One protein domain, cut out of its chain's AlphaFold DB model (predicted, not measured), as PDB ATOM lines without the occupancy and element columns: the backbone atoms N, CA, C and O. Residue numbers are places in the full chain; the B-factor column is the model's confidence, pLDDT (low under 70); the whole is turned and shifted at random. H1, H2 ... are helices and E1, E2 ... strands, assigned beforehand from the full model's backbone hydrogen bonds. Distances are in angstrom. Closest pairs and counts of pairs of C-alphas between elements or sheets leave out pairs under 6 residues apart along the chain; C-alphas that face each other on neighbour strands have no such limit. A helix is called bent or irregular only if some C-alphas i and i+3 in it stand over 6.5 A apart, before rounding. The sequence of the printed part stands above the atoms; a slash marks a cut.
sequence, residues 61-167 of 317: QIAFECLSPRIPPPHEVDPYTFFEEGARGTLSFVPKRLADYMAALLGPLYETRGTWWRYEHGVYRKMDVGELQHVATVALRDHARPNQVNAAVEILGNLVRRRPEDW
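AT A GLANCE: This is residues 61 to 167 of the 317 residues of an uncharacterized protein of Deltaproteobacteria bacterium HGW-Deltaproteobacteria-15 (UniProt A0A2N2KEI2). Three helices, H2, H3 and H4, cross one another at steep angles to make the middle of an elongated domain, with a three-stranded sheet, E3 E4 E5, at one end of the long axis and a small two-stranded hairpin, E1 and E2, at the other. The short helix H1 joins this small hairpin to the helices, and a long unnamed stretch, residues 61 to 78, runs along one side of them. The printed part has 107 residues, with four named helices and five named strands in the order H1 E1 E2 H2 E3 E4 E5 H3 H4; both sheets are antiparallel and the class is mixed, helices and strands. The whole is compact, with a radius of gyration of the C-alphas of 14.2 A and spans of 47 by 27 by 21 A.

HOW THE PARTS SIT: E3, residues 109 to 112, E4, residues 115 to 120, and E5, residues 123 to 127, form a meander, each strand the antiparallel neighbour of the one before. E3 and E4 are a hairpin at 154 degrees, with N 110 and O 117 within hydrogen-bond range at 2.8 A. E4 and E5 are a hairpin at 136 degrees, with N 125 and O 118 within hydrogen-bond range at 2.8 A. H4, residues 146 to 159, only grazes this sheet with its residues 156 to 159; the closest C-alphas of E3 and H4 are those of Glu 111 and Gly 157, 5.5 A apart. H2, residues 95 to 106, only grazes it with residues 102 to 106. H2 and H4 touch at a steep tilt of 63 degrees, the same way, closest at the C-alphas of Pro 95 and Ala 152, 4.5 A. H3, residues 129 to 143, touches H4 with its residues 132 to 137 alone, closest at the C-alphas of Ala 136 and Val 149, 5.9 A, at a steep tilt of 52 degrees, opposite ways. H3 touches H2 with residues 132 to 136 alone, closest at the C-alphas of Ala 136 and Leu 98, 7.1 A. H1, residues 79 to 82, touches H2 and H3, with the C-alphas of Phe 82 and Arg 97 5.3 A apart and those of Pro 79 and Leu 140 5.0 A apart. E1, residues 83 to 85, and E2, residues 91 to 93, are an antiparallel hairpin, with N 84 and O 92 within hydrogen-bond range at 2.8 A. Every O i to N i+4 pair is within hydrogen-bond range in H2 and H4, and 9 of 11 are in H3; H1 is too short for such a pair.

IN THESE COORDINATES: E3 begins at C-alpha 109, (-30.108, -13.665, -13.289); E4 is 15.7 A long and E5 12.2 A. H4 is 20.0 A long and ends at C-alpha 159, (-31.903, -7.254, -20.452). H3 is 19.9 A long and irregular, with C-alphas 139 and 142 9.3 A apart. H2 is 16.3 A long. H1 begins at C-alpha 79, (-48.912, -2.542, -8.788).

THE WHOLE: The two C-alphas farthest apart are those of Arg 88 and Gly 122, at 48.4 A. The printed part has no cut, and the links between its named elements are tight. The mean pLDDT of the printed part is 89.9, and residues 61 to 69 are under 70.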
ATOM      1  N   GLN A  61     -46.064 -18.397  -1.822       62.72
ATOM      2  CA  GLN A  61     -45.236 -19.433  -1.187       62.72
ATOM      3  C   GLN A  61     -43.818 -19.531  -1.756       62.72
ATOM      4  O   GLN A  61     -43.027 -20.340  -1.274       62.72
ATOM      5  N   ILE A  62     -43.477 -18.736  -2.774       63.62
ATOM      6  CA  ILE A  62     -42.122 -18.763  -3.322       63.62
ATOM      7  C   ILE A  62     -41.196 -18.065  -2.330       63.62
ATOM      8  O   ILE A  62     -41.197 -16.841  -2.200       63.62
ATOM      9  N   ALA A  63     -40.398 -18.863  -1.631       58.72
ATOM     10  CA  ALA A  63     -39.267 -18.362  -0.881       58.72
ATOM     11  C   ALA A  63     -38.138 -18.065  -1.867       58.72
ATOM     12  O   ALA A  63     -37.668 -18.955  -2.572       58.72
ATOM     13  N   PHE A  64     -37.684 -16.820  -1.898       62.75
ATOM     14  CA  PHE A  64     -36.380 -16.522  -2.449       62.75
ATOM     15  C   PHE A  64     -35.642 -15.500  -1.611       62.75
ATOM     16  O   PHE A  64     -36.234 -14.607  -1.006       62.75
ATOM     17  N   GLU A  65     -34.324 -15.639  -1.598       57.25
ATOM     18  CA  GLU A  65     -33.438 -14.706  -0.928       57.25
ATOM     19  C   GLU A  65     -33.384 -13.416  -1.758       57.25
ATOM     20  O   GLU A  65     -32.826 -13.378  -2.856       57.25
ATOM     21  N   CYS A  66     -34.039 -12.359  -1.271       57.31
ATOM     22  CA  CYS A  66     -33.878 -11.030  -1.848       57.31
ATOM     23  C   CYS A  66     -32.473 -10.545  -1.510       57.31
ATOM     24  O   CYS A  66     -32.195 -10.174  -0.372       57.31
ATOM     25  N   LEU A  67     -31.593 -10.509  -2.509       56.25
ATOM     26  CA  LEU A  67     -30.217 -10.042  -2.325       56.25
ATOM     27  C   LEU A  67     -30.140  -8.541  -1.982       56.25
ATOM     28  O   LEU A  67     -29.097  -8.062  -1.542       56.25
ATOM     29  N   SER A  68     -31.248  -7.801  -2.130       60.56
ATOM     30  CA  SER A  68     -31.375  -6.401  -1.724       60.56
ATOM     31  C   SER A  68     -32.577  -6.188  -0.792       60.56
ATOM     32  O   SER A  68     -33.716  -6.357  -1.229       60.56
ATOM     33  N   PRO A  69     -32.376  -5.715   0.454       60.59
ATOM     34  CA  PRO A  69     -33.462  -5.467   1.409       60.59
ATOM     35  C   PRO A  69     -34.352  -4.264   1.042       60.59
ATOM     36  O   PRO A  69     -35.286  -3.943   1.767       60.59
ATOM     37  N   ARG A  70     -34.051  -3.553  -0.053       74.50
ATOM     38  CA  ARG A  70     -34.776  -2.343  -0.478       74.50
ATOM     39  C   ARG A  70     -35.918  -2.617  -1.454       74.50
ATOM     40  O   ARG A  70     -36.630  -1.683  -1.811       74.50
ATOM     41  N   ILE A  71     -36.055  -3.850  -1.931       84.62
ATOM     42  CA  ILE A  71     -37.048  -4.211  -2.941       84.62
ATOM     43  C   ILE A  71     -38.174  -4.958  -2.227       84.62
ATOM     44  O   ILE A  71     -37.899  -5.996  -1.624       84.62
ATOM     45  N   PRO A  72     -39.417  -4.445  -2.255       87.12
ATOM     46  CA  PRO A  72     -40.533  -5.136  -1.626       87.12
ATOM     47  C   PRO A  72     -40.776  -6.478  -2.328       87.12
ATOM     48  O   PRO A  72     -40.586  -6.566  -3.544       87.12
ATOM     49  N   PRO A  73     -41.214  -7.523  -1.608       87.06
ATOM     50  CA  PRO A  73     -41.593  -8.779  -2.235       87.06
ATOM     51  C   PRO A  73     -42.822  -8.593  -3.149       87.06
ATOM     52  O   PRO A  73     -43.595  -7.644  -2.978       87.06
ATOM     53  N   PRO A  74     -43.079  -9.520  -4.097       89.50
ATOM     54  CA  PRO A  74     -44.129  -9.351  -5.108       89.50
ATOM     55  C   PRO A  74     -45.529  -9.121  -4.552       89.50
ATOM     56  O   PRO A  74     -46.325  -8.430  -5.169       89.50
ATOM     57  N   HIS A  75     -45.858  -9.683  -3.394       85.88
ATOM     58  CA  HIS A  75     -47.180  -9.502  -2.806       85.88
ATOM     59  C   HIS A  75     -47.333  -8.154  -2.081       85.88
ATOM     60  O   HIS A  75     -48.463  -7.747  -1.828       85.88
ATOM     61  N   GLU A  76     -46.245  -7.430  -1.801       86.50
ATOM     62  CA  GLU A  76     -46.254  -6.141  -1.089       86.50
ATOM     63  C   GLU A  76     -46.050  -4.931  -2.009       86.50
ATOM     64  O   GLU A  76     -46.490  -3.834  -1.662       86.50
ATOM     65  N   VAL A  77     -45.431  -5.107  -3.182       89.62
ATOM     66  CA  VAL A  77     -45.195  -4.008  -4.133       89.62
ATOM     67  C   VAL A  77     -46.508  -3.372  -4.607       89.62
ATOM     68  O   VAL A  77     -47.494  -4.063  -4.862       89.62
ATOM     69  N   ASP A  78     -46.521  -2.042  -4.739       91.38
ATOM     70  CA  ASP A  78     -47.641  -1.313  -5.334       91.38
ATOM     71  C   ASP A  78     -47.709  -1.598  -6.850       91.38
ATOM     72  O   ASP A  78     -46.790  -1.188  -7.573       91.38
ATOM     73  N   PRO A  79     -48.780  -2.242  -7.366       92.62
ATOM     74  CA  PRO A  79     -48.912  -2.542  -8.788       92.62
ATOM     75  C   PRO A  79     -48.847  -1.301  -9.683       92.62
ATOM     76  O   PRO A  79     -48.383  -1.401 -10.821       92.62
ATOM     77  N   TYR A  80     -49.263  -0.126  -9.189       93.50
ATOM     78  CA  TYR A  80     -49.238   1.120  -9.960       93.50
ATOM     79  C   TYR A  80     -47.817   1.598 -10.282       93.50
ATOM     80  O   TYR A  80     -47.633   2.338 -11.249       93.50
ATOM     81  N   THR A  81     -46.797   1.091  -9.578       94.06
ATOM     82  CA  THR A  81     -45.373   1.301  -9.908       94.06
ATOM     83  C   THR A  81     -45.069   0.941 -11.366       94.06
ATOM     84  O   THR A  81     -44.251   1.587 -12.028       94.06
ATOM     85  N   PHE A  82     -45.763  -0.066 -11.904       96.88
ATOM     86  CA  PHE A  82     -45.556  -0.577 -13.259       96.88
ATOM     87  C   PHE A  82     -46.377   0.152 -14.329       96.88
ATOM     88  O   PHE A  82     -46.389  -0.275 -15.485       96.88
ATOM     89  N   PHE A  83     -47.061   1.240 -13.969       95.81
ATOM     90  CA  PHE A  83     -47.902   2.020 -14.868       95.81
ATOM     91  C   PHE A  83     -47.422   3.472 -14.957       95.81
ATOM     92  O   PHE A  83     -46.800   4.013 -14.045       95.81
ATOM     93  N   GLU A  84     -47.725   4.110 -16.081       94.56
ATOM     94  CA  GLU A  84     -47.549   5.543 -16.302       94.56
ATOM     95  C   GLU A  84     -48.890   6.199 -16.601       94.56
ATOM     96  O   GLU A  84     -49.746   5.628 -17.285       94.56
ATOM     97  N   GLU A  85     -49.072   7.417 -16.101       90.56
ATOM     98  CA  GLU A  85     -50.256   8.211 -16.386       90.56
ATOM     99  C   GLU A  85     -50.113   8.897 -17.751       90.56
ATOM    100  O   GLU A  85     -49.208   9.697 -17.991       90.56
ATOM    101  N   GLY A  86     -51.006   8.563 -18.679       82.38
ATOM    102  CA  GLY A  86     -51.087   9.215 -19.982       82.38
ATOM    103  C   GLY A  86     -51.814  10.561 -19.921       82.38
ATOM    104  O   GLY A  86     -52.527  10.867 -18.971       82.38
ATOM    105  N   ALA A  87     -51.747  11.326 -21.016       73.88
ATOM    106  CA  ALA A  87     -52.269  12.698 -21.142       73.88
ATOM    107  C   ALA A  87     -53.779  12.908 -20.857       73.88
ATOM    108  O   ALA A  87     -54.274  14.028 -20.946       73.88
ATOM    109  N   ARG A  88     -54.544  11.847 -20.570       79.88
ATOM    110  CA  ARG A  88     -55.982  11.892 -20.237       79.88
ATOM    111  C   ARG A  88     -56.315  11.170 -18.922       79.88
ATOM    112  O   ARG A  88     -57.457  10.744 -18.757       79.88
ATOM    113  N   GLY A  89     -55.329  10.959 -18.047       80.12
ATOM    114  CA  GLY A  89     -55.486  10.177 -16.813       80.12
ATOM    115  C   GLY A  89     -55.633   8.671 -17.053       80.12
ATOM    116  O   GLY A  89     -56.100   7.930 -16.194       80.12
ATOM    117  N   THR A  90     -55.302   8.195 -18.256       84.38
ATOM    118  CA  THR A  90     -55.328   6.765 -18.579       84.38
ATOM    119  C   THR A  90     -54.039   6.119 -18.108       84.38
ATOM    120  O   THR A  90     -52.968   6.528 -18.553       84.38
ATOM    121  N   LEU A  91     -54.137   5.082 -17.284       89.56
ATOM    122  CA  LEU A  91     -52.976   4.294 -16.883       89.56
ATOM    123  C   LEU A  91     -52.520   3.390 -18.031       89.56
ATOM    124  O   LEU A  91     -53.300   2.600 -18.566       89.56
ATOM    125  N   SER A  92     -51.246   3.504 -18.392       92.88
ATOM    126  CA  SER A  92     -50.582   2.669 -19.388       92.88
ATOM    127  C   SER A  92     -49.573   1.767 -18.698       92.88
ATOM    128  O   SER A  92     -48.703   2.251 -17.984       92.88
ATOM    129  N   PHE A  93     -49.672   0.458 -18.913       95.81
ATOM    130  CA  PHE A  93     -48.686  -0.485 -18.393       95.81
ATOM    131  C   PHE A  93     -47.333  -0.281 -19.080       95.81
ATOM    132  O   PHE A  93     -47.275  -0.142 -20.303       95.81
ATOM    133  N   VAL A  94     -46.255  -0.318 -18.299       97.62
ATOM    134  CA  VAL A  94     -44.874  -0.195 -18.767       97.62
ATOM    135  C   VAL A  94     -44.142  -1.510 -18.482       97.62
ATOM    136  O   VAL A  94     -43.586  -1.681 -17.393       97.62
ATOM    137  N   PRO A  95     -44.078  -2.447 -19.451       98.00
ATOM    138  CA  PRO A  95     -43.496  -3.773 -19.224       98.00
ATOM    139  C   PRO A  95     -42.039  -3.726 -18.747       98.00
ATOM    140  O   PRO A  95     -41.617  -4.557 -17.947       98.00
ATOM    141  N   LYS A  96     -41.286  -2.705 -19.174       98.00
ATOM    142  CA  LYS A  96     -39.903  -2.465 -18.748       98.00
ATOM    143  C   LYS A  96     -39.766  -2.253 -17.238       98.00
ATOM    144  O   LYS A  96     -38.821  -2.768 -16.660       98.00
ATOM    145  N   ARG A  97     -40.706  -1.552 -16.593       98.00
ATOM    146  CA  ARG A  97     -40.650  -1.310 -15.141       98.00
ATOM    147  C   ARG A  97     -40.831  -2.600 -14.351       98.00
ATOM    148  O   ARG A  97     -40.123  -2.821 -13.375       98.00
ATOM    149  N   LEU A  98     -41.744  -3.466 -14.797       97.88
ATOM    150  CA  LEU A  98     -41.919  -4.785 -14.191       97.88
ATOM    151  C   LEU A  98     -40.684  -5.668 -14.417       97.88
ATOM    152  O   LEU A  98     -40.231  -6.325 -13.487       97.88
ATOM    153  N   ALA A  99     -40.097  -5.628 -15.618       97.94
ATOM    154  CA  ALA A  99     -38.848  -6.326 -15.908       97.94
ATOM    155  C   ALA A  99     -37.690  -5.848 -15.010       97.94
ATOM    156  O   ALA A  99     -36.970  -6.677 -14.466       97.94
ATOM    157  N   ASP A 100     -37.538  -4.538 -14.803       95.81
ATOM    158  CA  ASP A 100     -36.495  -3.973 -13.933       95.81
ATOM    159  C   ASP A 100     -36.682  -4.360 -12.472       95.81
ATOM    160  O   ASP A 100     -35.721  -4.734 -11.801       95.81
ATOM    161  N   TYR A 101     -37.925  -4.329 -11.993       95.12
ATOM    162  CA  TYR A 101     -38.270  -4.833 -10.671       95.12
ATOM    163  C   TYR A 101     -37.880  -6.308 -10.517       95.12
ATOM    164  O   TYR A 101     -37.195  -6.660  -9.562       95.12
ATOM    165  N   MET A 102     -38.239  -7.161 -11.481       94.62
ATOM    166  CA  MET A 102     -37.882  -8.583 -11.454       94.62
ATOM    167  C   MET A 102     -36.368  -8.806 -11.527       94.62
ATOM    168  O   MET A 102     -35.850  -9.652 -10.805       94.62
ATOM    169  N   ALA A 103     -35.650  -8.044 -12.357       93.38
ATOM    170  CA  ALA A 103     -34.194  -8.117 -12.456       93.38
ATOM    171  C   ALA A 103     -33.524  -7.755 -11.127       93.38
ATOM    172  O   ALA A 103     -32.580  -8.418 -10.707       93.38
ATOM    173  N   ALA A 104     -34.028  -6.722 -10.453       90.94
ATOM    174  CA  ALA A 104     -33.492  -6.273  -9.179       90.94
ATOM    175  C   ALA A 104     -33.852  -7.236  -8.028       90.94
ATOM    176  O   ALA A 104     -33.041  -7.449  -7.132       90.94
ATOM    177  N   LEU A 105     -35.044  -7.837  -8.069       89.44
ATOM    178  CA  LEU A 105     -35.545  -8.779  -7.065       89.44
ATOM    179  C   LEU A 105     -34.867 -10.155  -7.146       89.44
ATOM    180  O   LEU A 105     -34.507 -10.738  -6.127       89.44
ATOM    181  N   LEU A 106     -34.744 -10.689  -8.363       89.38
ATOM    182  CA  LEU A 106     -34.299 -12.062  -8.618       89.38
ATOM    183  C   LEU A 106     -32.817 -12.146  -8.983       89.38
ATOM    184  O   LEU A 106     -32.249 -13.238  -8.945       89.38
ATOM    185  N   GLY A 107     -32.214 -11.023  -9.378       87.31
ATOM    186  CA  GLY A 107     -30.836 -10.964  -9.834       87.31
ATOM    187  C   GLY A 107     -29.833 -11.297  -8.725       87.31
ATOM    188  O   GLY A 107     -30.119 -10.991  -7.571       87.31
ATOM    189  N   PRO A 108     -28.644 -11.844  -9.054       92.94
ATOM    190  CA  PRO A 108     -28.136 -12.071 -10.409       92.94
ATOM    191  C   PRO A 108     -28.870 -13.173 -11.184       92.94
ATOM    192  O   PRO A 108     -29.008 -14.306 -10.727       92.94
ATOM    193  N   LEU A 109     -29.306 -12.830 -12.396       93.50
ATOM    194  CA  LEU A 109     -30.108 -13.665 -13.289       93.50
ATOM    195  C   LEU A 109     -29.546 -13.518 -14.705       93.50
ATOM    196  O   LEU A 109     -29.163 -12.412 -15.077       93.50
ATOM    197  N   TYR A 110     -29.516 -14.597 -15.484       96.75
ATOM    198  CA  TYR A 110     -29.130 -14.579 -16.894       96.75
ATOM    199  C   TYR A 110     -30.054 -15.448 -17.744       96.75
ATOM    200  O   TYR A 110     -30.523 -16.495 -17.303       96.75
ATOM    201  N   GLU A 111     -30.265 -15.043 -18.993       96.69
ATOM    202  CA  GLU A 111     -30.949 -15.845 -20.006       96.69
ATOM    203  C   GLU A 111     -29.942 -16.291 -21.068       96.69
ATOM    204  O   GLU A 111     -29.162 -15.490 -21.587       96.69
ATOM    205  N   THR A 112     -29.933 -17.581 -21.390       94.88
ATOM    206  CA  THR A 112     -29.067 -18.148 -22.427       94.88
ATOM    207  C   THR A 112     -29.849 -19.174 -23.239       94.88
ATOM    208  O   THR A 112     -30.125 -20.275 -22.764       94.88
ATOM    209  N   ARG A 113     -30.183 -18.826 -24.490       91.12
ATOM    210  CA  ARG A 113     -30.863 -19.709 -25.465       91.12
ATOM    211  C   ARG A 113     -32.140 -20.374 -24.915       91.12
ATOM    212  O   ARG A 113     -32.354 -21.569 -25.096       91.12
ATOM    213  N   GLY A 114     -32.980 -19.605 -24.238       90.62
ATOM    214  CA  GLY A 114     -34.240 -20.037 -23.637       90.62
ATOM    215  C   GLY A 114     -34.107 -20.643 -22.241       90.62
ATOM    216  O   GLY A 114     -35.124 -20.924 -21.618       90.62
ATOM    217  N   THR A 115     -32.885 -20.839 -21.733       93.06
ATOM    218  CA  THR A 115     -32.655 -21.306 -20.358       93.06
ATOM    219  C   THR A 115     -32.376 -20.120 -19.447       93.06
ATOM    220  O   THR A 115     -31.499 -19.306 -19.741       93.06
ATOM    221  N   TRP A 116     -33.095 -20.048 -18.331       95.62
ATOM    222  CA  TRP A 116     -32.888 -19.042 -17.297       95.62
ATOM    223  C   TRP A 116     -32.001 -19.588 -16.189       95.62
ATOM    224  O   TRP A 116     -32.179 -20.720 -15.743       95.62
ATOM    225  N   TRP A 117     -31.050 -18.772 -15.754       95.00
ATOM    226  CA  TRP A 117     -30.051 -19.108 -14.752       95.00
ATOM    227  C   TRP A 117     -30.083 -18.078 -13.641       95.00
ATOM    228  O   TRP A 117     -29.784 -16.910 -13.887       95.00
ATOM    229  N   ARG A 118     -30.391 -18.506 -12.422       93.50
ATOM    230  CA  ARG A 118     -30.429 -17.641 -11.245       93.50
ATOM    231  C   ARG A 118     -29.341 -18.029 -10.260       93.50
ATOM    232  O   ARG A 118     -29.145 -19.214 -10.005       93.50
ATOM    233  N   TYR A 119     -28.639 -17.039  -9.722       93.44
ATOM    234  CA  TYR A 119     -27.645 -17.275  -8.687       93.44
ATOM    235  C   TYR A 119     -28.306 -17.471  -7.327       93.44
ATOM    236  O   TYR A 119     -28.925 -16.550  -6.799       93.44
ATOM    237  N   GLU A 120     -28.130 -18.650  -6.743       89.62
ATOM    238  CA  GLU A 120     -28.631 -18.987  -5.413       89.62
ATOM    239  C   GLU A 120     -27.598 -19.851  -4.685       89.62
ATOM    240  O   GLU A 120     -26.977 -20.742  -5.267       89.62
ATOM    241  N   HIS A 121     -27.376 -19.571  -3.399       88.94
ATOM    242  CA  HIS A 121     -26.506 -20.366  -2.522       88.94
ATOM    243  C   HIS A 121     -25.091 -20.674  -3.068       88.94
ATOM    244  O   HIS A 121     -24.477 -21.675  -2.694       88.94
ATOM    245  N   GLY A 122     -24.518 -19.795  -3.893       91.25
ATOM    246  CA  GLY A 122     -23.160 -19.961  -4.421       91.25
ATOM    247  C   GLY A 122     -23.060 -20.464  -5.862       91.25
ATOM    248  O   GLY A 122     -21.943 -20.635  -6.345       91.25
ATOM    249  N   VAL A 123     -24.176 -20.719  -6.549       93.62
ATOM    250  CA  VAL A 123     -24.183 -21.346  -7.879       93.62
ATOM    251  C   VAL A 123     -25.368 -20.871  -8.721       93.62
ATOM    252  O   VAL A 123     -26.429 -20.552  -8.194       93.62
ATOM    253  N   TYR A 124     -25.205 -20.828 -10.043       94.25
ATOM    254  CA  TYR A 124     -26.304 -20.576 -10.972       94.25
ATOM    255  C   TYR A 124     -27.124 -21.846 -11.204       94.25
ATOM    256  O   TYR A 124     -26.626 -22.825 -11.762       94.25
ATOM    257  N   ARG A 125     -28.398 -21.823 -10.809       92.06
ATOM    258  CA  ARG A 125     -29.366 -22.908 -11.010       92.06
ATOM    259  C   ARG A 125     -30.341 -22.559 -12.131       92.06
ATOM    260  O   ARG A 125     -30.606 -21.386 -12.394       92.06
ATOM    261  N   LYS A 126     -30.860 -23.590 -12.803       92.50
ATOM    262  CA  LYS A 126     -31.908 -23.419 -13.815       92.50
ATOM    263  C   LYS A 126     -33.198 -22.980 -13.123       92.50
ATOM    264  O   LYS A 126     -33.582 -23.593 -12.135       92.50
ATOM    265  N   MET A 127     -33.834 -21.951 -13.666       91.50
ATOM    266  CA  MET A 127     -35.117 -21.421 -13.206       91.50
ATOM    267  C   MET A 127     -36.160 -21.630 -14.304       91.50
ATOM    268  O   MET A 127     -35.855 -21.438 -15.486       91.50
ATOM    269  N   ASP A 128     -37.377 -22.031 -13.941       91.69
ATOM    270  CA  ASP A 128     -38.447 -22.175 -14.926       91.69
ATOM    271  C   ASP A 128     -39.055 -20.813 -15.299       91.69
ATOM    272  O   ASP A 128     -39.192 -19.905 -14.477       91.69
ATOM    273  N   VAL A 129     -39.469 -20.659 -16.560       94.19
ATOM    274  CA  VAL A 129     -40.118 -19.418 -17.011       94.19
ATOM    275  C   VAL A 129     -41.450 -19.170 -16.290       94.19
ATOM    276  O   VAL A 129     -41.832 -18.018 -16.078       94.19
ATOM    277  N   GLY A 130     -42.139 -20.229 -15.863       93.38
ATOM    278  CA  GLY A 130     -43.357 -20.160 -15.064       93.38
ATOM    279  C   GLY A 130     -43.137 -19.508 -13.702       93.38
ATOM    280  O   GLY A 130     -44.019 -18.795 -13.227       93.38
ATOM    281  N   GLU A 131     -41.951 -19.647 -13.102       92.00
ATOM    282  CA  GLU A 131     -41.608 -18.949 -11.856       92.00
ATOM    283  C   GLU A 131     -41.519 -17.432 -12.077       92.00
ATOM    284  O   GLU A 131     -42.061 -16.650 -11.292       92.00
ATOM    285  N   LEU A 132     -40.921 -17.002 -13.193       94.12
ATOM    286  CA  LEU A 132     -40.876 -15.589 -13.588       94.12
ATOM    287  C   LEU A 132     -42.288 -15.040 -13.837       94.12
ATOM    288  O   LEU A 132     -42.637 -13.955 -13.365       94.12
ATOM    289  N   GLN A 133     -43.122 -15.804 -14.544       95.81
ATOM    290  CA  GLN A 133     -44.516 -15.439 -14.801       95.81
ATOM    291  C   GLN A 133     -45.339 -15.373 -13.509       95.81
ATOM    292  O   GLN A 133     -46.180 -14.481 -13.367       95.81
ATOM    293  N   HIS A 134     -45.088 -16.271 -12.554       92.50
ATOM    294  CA  HIS A 134     -45.725 -16.246 -11.243       92.50
ATOM    295  C   HIS A 134     -45.350 -14.975 -10.473       92.50
ATOM    296  O   HIS A 134     -46.243 -14.261 -10.021       92.50
ATOM    297  N   VAL A 135     -44.057 -14.630 -10.398       92.38
ATOM    298  CA  VAL A 135     -43.578 -13.386  -9.762       92.38
ATOM    299  C   VAL A 135     -44.258 -12.154 -10.364       92.38
ATOM    300  O   VAL A 135     -44.792 -11.324  -9.628       92.38
ATOM    301  N   ALA A 136     -44.292 -12.057 -11.694       95.69
ATOM    302  CA  ALA A 136     -44.944 -10.960 -12.403       95.69
ATOM    303  C   ALA A 136     -46.455 -10.886 -12.122       95.69
ATOM    304  O   ALA A 136     -47.004  -9.803 -11.927       95.69
ATOM    305  N   THR A 137     -47.131 -12.037 -12.083       94.62
ATOM    306  CA  THR A 137     -48.578 -12.120 -11.830       94.62
ATOM    307  C   THR A 137     -48.919 -11.662 -10.414       94.62
ATOM    308  O   THR A 137     -49.846 -10.877 -10.235       94.62
ATOM    309  N   VAL A 138     -48.140 -12.094  -9.418       91.81
ATOM    310  CA  VAL A 138     -48.326 -11.692  -8.016       91.81
ATOM    311  C   VAL A 138     -48.075 -10.192  -7.844       91.81
ATOM    312  O   VAL A 138     -48.892  -9.516  -7.222       91.81
ATOM    313  N   ALA A 139     -47.015  -9.658  -8.461       92.81
ATOM    314  CA  ALA A 139     -46.694  -8.228  -8.424       92.81
ATOM    315  C   ALA A 139     -47.781  -7.340  -9.054       92.81
ATOM    316  O   ALA A 139     -48.017  -6.224  -8.598       92.81
ATOM    317  N   LEU A 140     -48.460  -7.824 -10.098       93.94
ATOM    318  CA  LEU A 140     -49.515  -7.071 -10.779       93.94
ATOM    319  C   LEU A 140     -50.894  -7.184 -10.116       93.94
ATOM    320  O   LEU A 140     -51.761  -6.355 -10.409       93.94
ATOM    321  N   ARG A 141     -51.117  -8.174  -9.241       89.25
ATOM    322  CA  ARG A 141     -52.414  -8.433  -8.587       89.25
ATOM    323  C   ARG A 141     -53.563  -8.435  -9.619       89.25
ATOM    324  O   ARG A 141     -53.437  -9.027 -10.691       89.25
ATOM    325  N   ASP A 142     -54.654  -7.715  -9.357       87.81
ATOM    326  CA  ASP A 142     -55.833  -7.618 -10.237       87.81
ATOM    327  C   ASP A 142     -55.548  -6.987 -11.615       87.81
ATOM    328  O   ASP A 142     -56.341  -7.110 -12.562       87.81
ATOM    329  N   HIS A 143     -54.400  -6.319 -11.764       90.56
ATOM    330  CA  HIS A 143     -53.962  -5.737 -13.028       90.56
ATOM    331  C   HIS A 143     -53.243  -6.744 -13.929       90.56
ATOM    332  O   HIS A 143     -52.977  -6.419 -15.085       90.56
ATOM    333  N   ALA A 144     -52.966  -7.964 -13.456       93.31
ATOM    334  CA  ALA A 144     -52.264  -8.973 -14.235       93.31
ATOM    335  C   ALA A 144     -53.026  -9.322 -15.520       93.31
ATOM    336  O   ALA A 144     -54.208  -9.681 -15.505       93.31
ATOM    337  N   ARG A 145     -52.346  -9.227 -16.664       95.25
ATOM    338  CA  ARG A 145     -52.844  -9.703 -17.958       95.25
ATOM    339  C   ARG A 145     -51.773 -10.585 -18.607       95.25
ATOM    340  O   ARG A 145     -50.606 -10.188 -18.596       95.25
ATOM    341  N   PRO A 146     -52.120 -11.736 -19.217       96.19
ATOM    342  CA  PRO A 146     -51.121 -12.667 -19.755       96.19
ATOM    343  C   PRO A 146     -50.148 -12.035 -20.758       96.19
ATOM    344  O   PRO A 146     -48.950 -12.286 -20.721       96.19
ATOM    345  N   ASN A 147     -50.647 -11.158 -21.630       96.88
ATOM    346  CA  ASN A 147     -49.821 -10.433 -22.593       96.88
ATOM    347  C   ASN A 147     -48.836  -9.458 -21.926       96.88
ATOM    348  O   ASN A 147     -47.722  -9.302 -22.413       96.88
ATOM    349  N   GLN A 148     -49.227  -8.818 -20.822       96.12
ATOM    350  CA  GLN A 148     -48.376  -7.897 -20.065       96.12
ATOM    351  C   GLN A 148     -47.282  -8.644 -19.303       96.12
ATOM    352  O   GLN A 148     -46.121  -8.242 -19.353       96.12
ATOM    353  N   VAL A 149     -47.647  -9.761 -18.667       98.06
ATOM    354  CA  VAL A 149     -46.704 -10.666 -17.997       98.06
ATOM    355  C   VAL A 149     -45.666 -11.181 -18.993       98.06
ATOM    356  O   VAL A 149     -44.468 -11.023 -18.770       98.06
ATOM    357  N   ASN A 150     -46.111 -11.718 -20.131       98.06
ATOM    358  CA  ASN A 150     -45.205 -12.239 -21.156       98.06
ATOM    359  C   ASN A 150     -44.298 -11.148 -21.736       98.06
ATOM    360  O   ASN A 150     -43.104 -11.382 -21.890       98.06
ATOM    361  N   ALA A 151     -44.829  -9.946 -21.988       98.25
ATOM    362  CA  ALA A 151     -44.026  -8.822 -22.464       98.25
ATOM    363  C   ALA A 151     -42.938  -8.415 -21.455       98.25
ATOM    364  O   ALA A 151     -41.814  -8.116 -21.850       98.25
ATOM    365  N   ALA A 152     -43.242  -8.415 -20.154       98.44
ATOM    366  CA  ALA A 152     -42.252  -8.106 -19.123       98.44
ATOM    367  C   ALA A 152     -41.158  -9.184 -19.036       98.44
ATOM    368  O   ALA A 152     -39.979  -8.842 -18.995       98.44
ATOM    369  N   VAL A 153     -41.526 -10.470 -19.077       98.25
ATOM    370  CA  VAL A 153     -40.566 -11.591 -19.079       98.25
ATOM    371  C   VAL A 153     -39.677 -11.567 -20.327       98.25
ATOM    372  O   VAL A 153     -38.471 -11.787 -20.231       98.25
ATOM    373  N   GLU A 154     -40.238 -11.243 -21.493       98.12
ATOM    374  CA  GLU A 154     -39.475 -11.097 -22.735       98.12
ATOM    375  C   GLU A 154     -38.457  -9.949 -22.647       98.12
ATOM    376  O   GLU A 154     -37.283 -10.130 -22.979       98.12
ATOM    377  N   ILE A 155     -38.874  -8.778 -22.147       98.50
ATOM    378  CA  ILE A 155     -37.959  -7.653 -21.918       98.50
ATOM    379  C   ILE A 155     -36.878  -8.030 -20.911       98.50
ATOM    380  O   ILE A 155     -35.707  -7.765 -21.174       98.50
ATOM    381  N   LEU A 156     -37.242  -8.663 -19.792       98.25
ATOM    382  CA  LEU A 156     -36.285  -9.140 -18.797       98.25
ATOM    383  C   LEU A 156     -35.230 -10.031 -19.457       98.25
ATOM    384  O   LEU A 156     -34.041  -9.793 -19.275       98.25
ATOM    385  N   GLY A 157     -35.651 -10.986 -20.287       97.81
ATOM    386  CA  GLY A 157     -34.744 -11.911 -20.967       97.81
ATOM    387  C   GLY A 157     -33.790 -11.192 -21.909       97.81
ATOM    388  O   GLY A 157     -32.616 -11.541 -21.982       97.81
ATOM    389  N   ASN A 158     -34.258 -10.137 -22.579       97.62
ATOM    390  CA  ASN A 158     -33.404  -9.277 -23.397       97.62
ATOM    391  C   ASN A 158     -32.402  -8.462 -22.559       97.62
ATOM    392  O   ASN A 158     -31.282  -8.250 -23.018       97.62
ATOM    393  N   LEU A 159     -32.776  -8.021 -21.351       97.06
ATOM    394  CA  LEU A 159     -31.903  -7.254 -20.452       97.06
ATOM    395  C   LEU A 159     -30.798  -8.108 -19.833       97.06
ATOM    396  O   LEU A 159     -29.670  -7.641 -19.706       97.06
ATOM    397  N   VAL A 160     -31.120  -9.346 -19.460       96.62
ATOM    398  CA  VAL A 160     -30.183 -10.257 -18.790       96.62
ATOM    399  C   VAL A 160     -29.574 -11.294 -19.734       96.62
ATOM    400  O   VAL A 160     -29.036 -12.314 -19.301       96.62
ATOM    401  N   ARG A 161     -29.670 -11.072 -21.047       97.25
ATOM    402  CA  ARG A 161     -29.169 -12.024 -22.035       97.25
ATOM    403  C   ARG A 161     -27.660 -12.194 -21.906       97.25
ATOM    404  O   ARG A 161     -26.897 -11.235 -21.996       97.25
ATOM    405  N   ARG A 162     -27.232 -13.450 -21.816       95.00
ATOM    406  CA  ARG A 162     -25.836 -13.868 -21.892       95.00
ATOM    407  C   ARG A 162     -25.665 -14.866 -23.026       95.00
ATOM    408  O   ARG A 162     -26.435 -15.824 -23.138       95.00
ATOM    409  N   ARG A 163     -24.662 -14.661 -23.882       93.50
ATOM    410  CA  ARG A 163     -24.369 -15.628 -24.945       93.50
ATOM    411  C   ARG A 163     -23.644 -16.838 -24.346       93.50
ATOM    412  O   ARG A 163     -22.894 -16.668 -23.384       93.50
ATOM    413  N   PRO A 164     -23.822 -18.050 -24.897       90.19
ATOM    414  CA  PRO A 164     -23.113 -19.243 -24.430       90.19
ATOM    415  C   PRO A 164     -21.595 -19.057 -24.343       90.19
ATOM    416  O   PRO A 164     -20.968 -19.545 -23.414       90.19
ATOM    417  N   GLU A 165     -21.017 -18.317 -25.289       90.06
ATOM    418  CA  GLU A 165     -19.575 -18.095 -25.405       90.06
ATOM    419  C   GLU A 165     -19.037 -17.122 -24.345       90.06
ATOM    420  O   GLU A 165     -17.838 -17.106 -24.081       90.06
ATOM    421  N   ASP A 166     -19.919 -16.331 -23.723       91.31
ATOM    422  CA  ASP A 166     -19.556 -15.409 -22.649       91.31
ATOM    423  C   ASP A 166     -19.515 -16.120 -21.283       91.31
ATOM    424  O   ASP A 166     -19.035 -15.544 -20.307       91.31
ATOM    425  N   TRP A 167     -20.033 -17.348 -21.156       89.50
ATOM    426  CA  TRP A 167     -19.863 -18.130 -19.928       89.50
ATOM    427  C   TRP A 167     -18.392 -18.541 -19.770       89.50
ATOM    428  O   TRP A 167     -17.789 -19.041 -20.723       89.50
TER     429      TRP A 167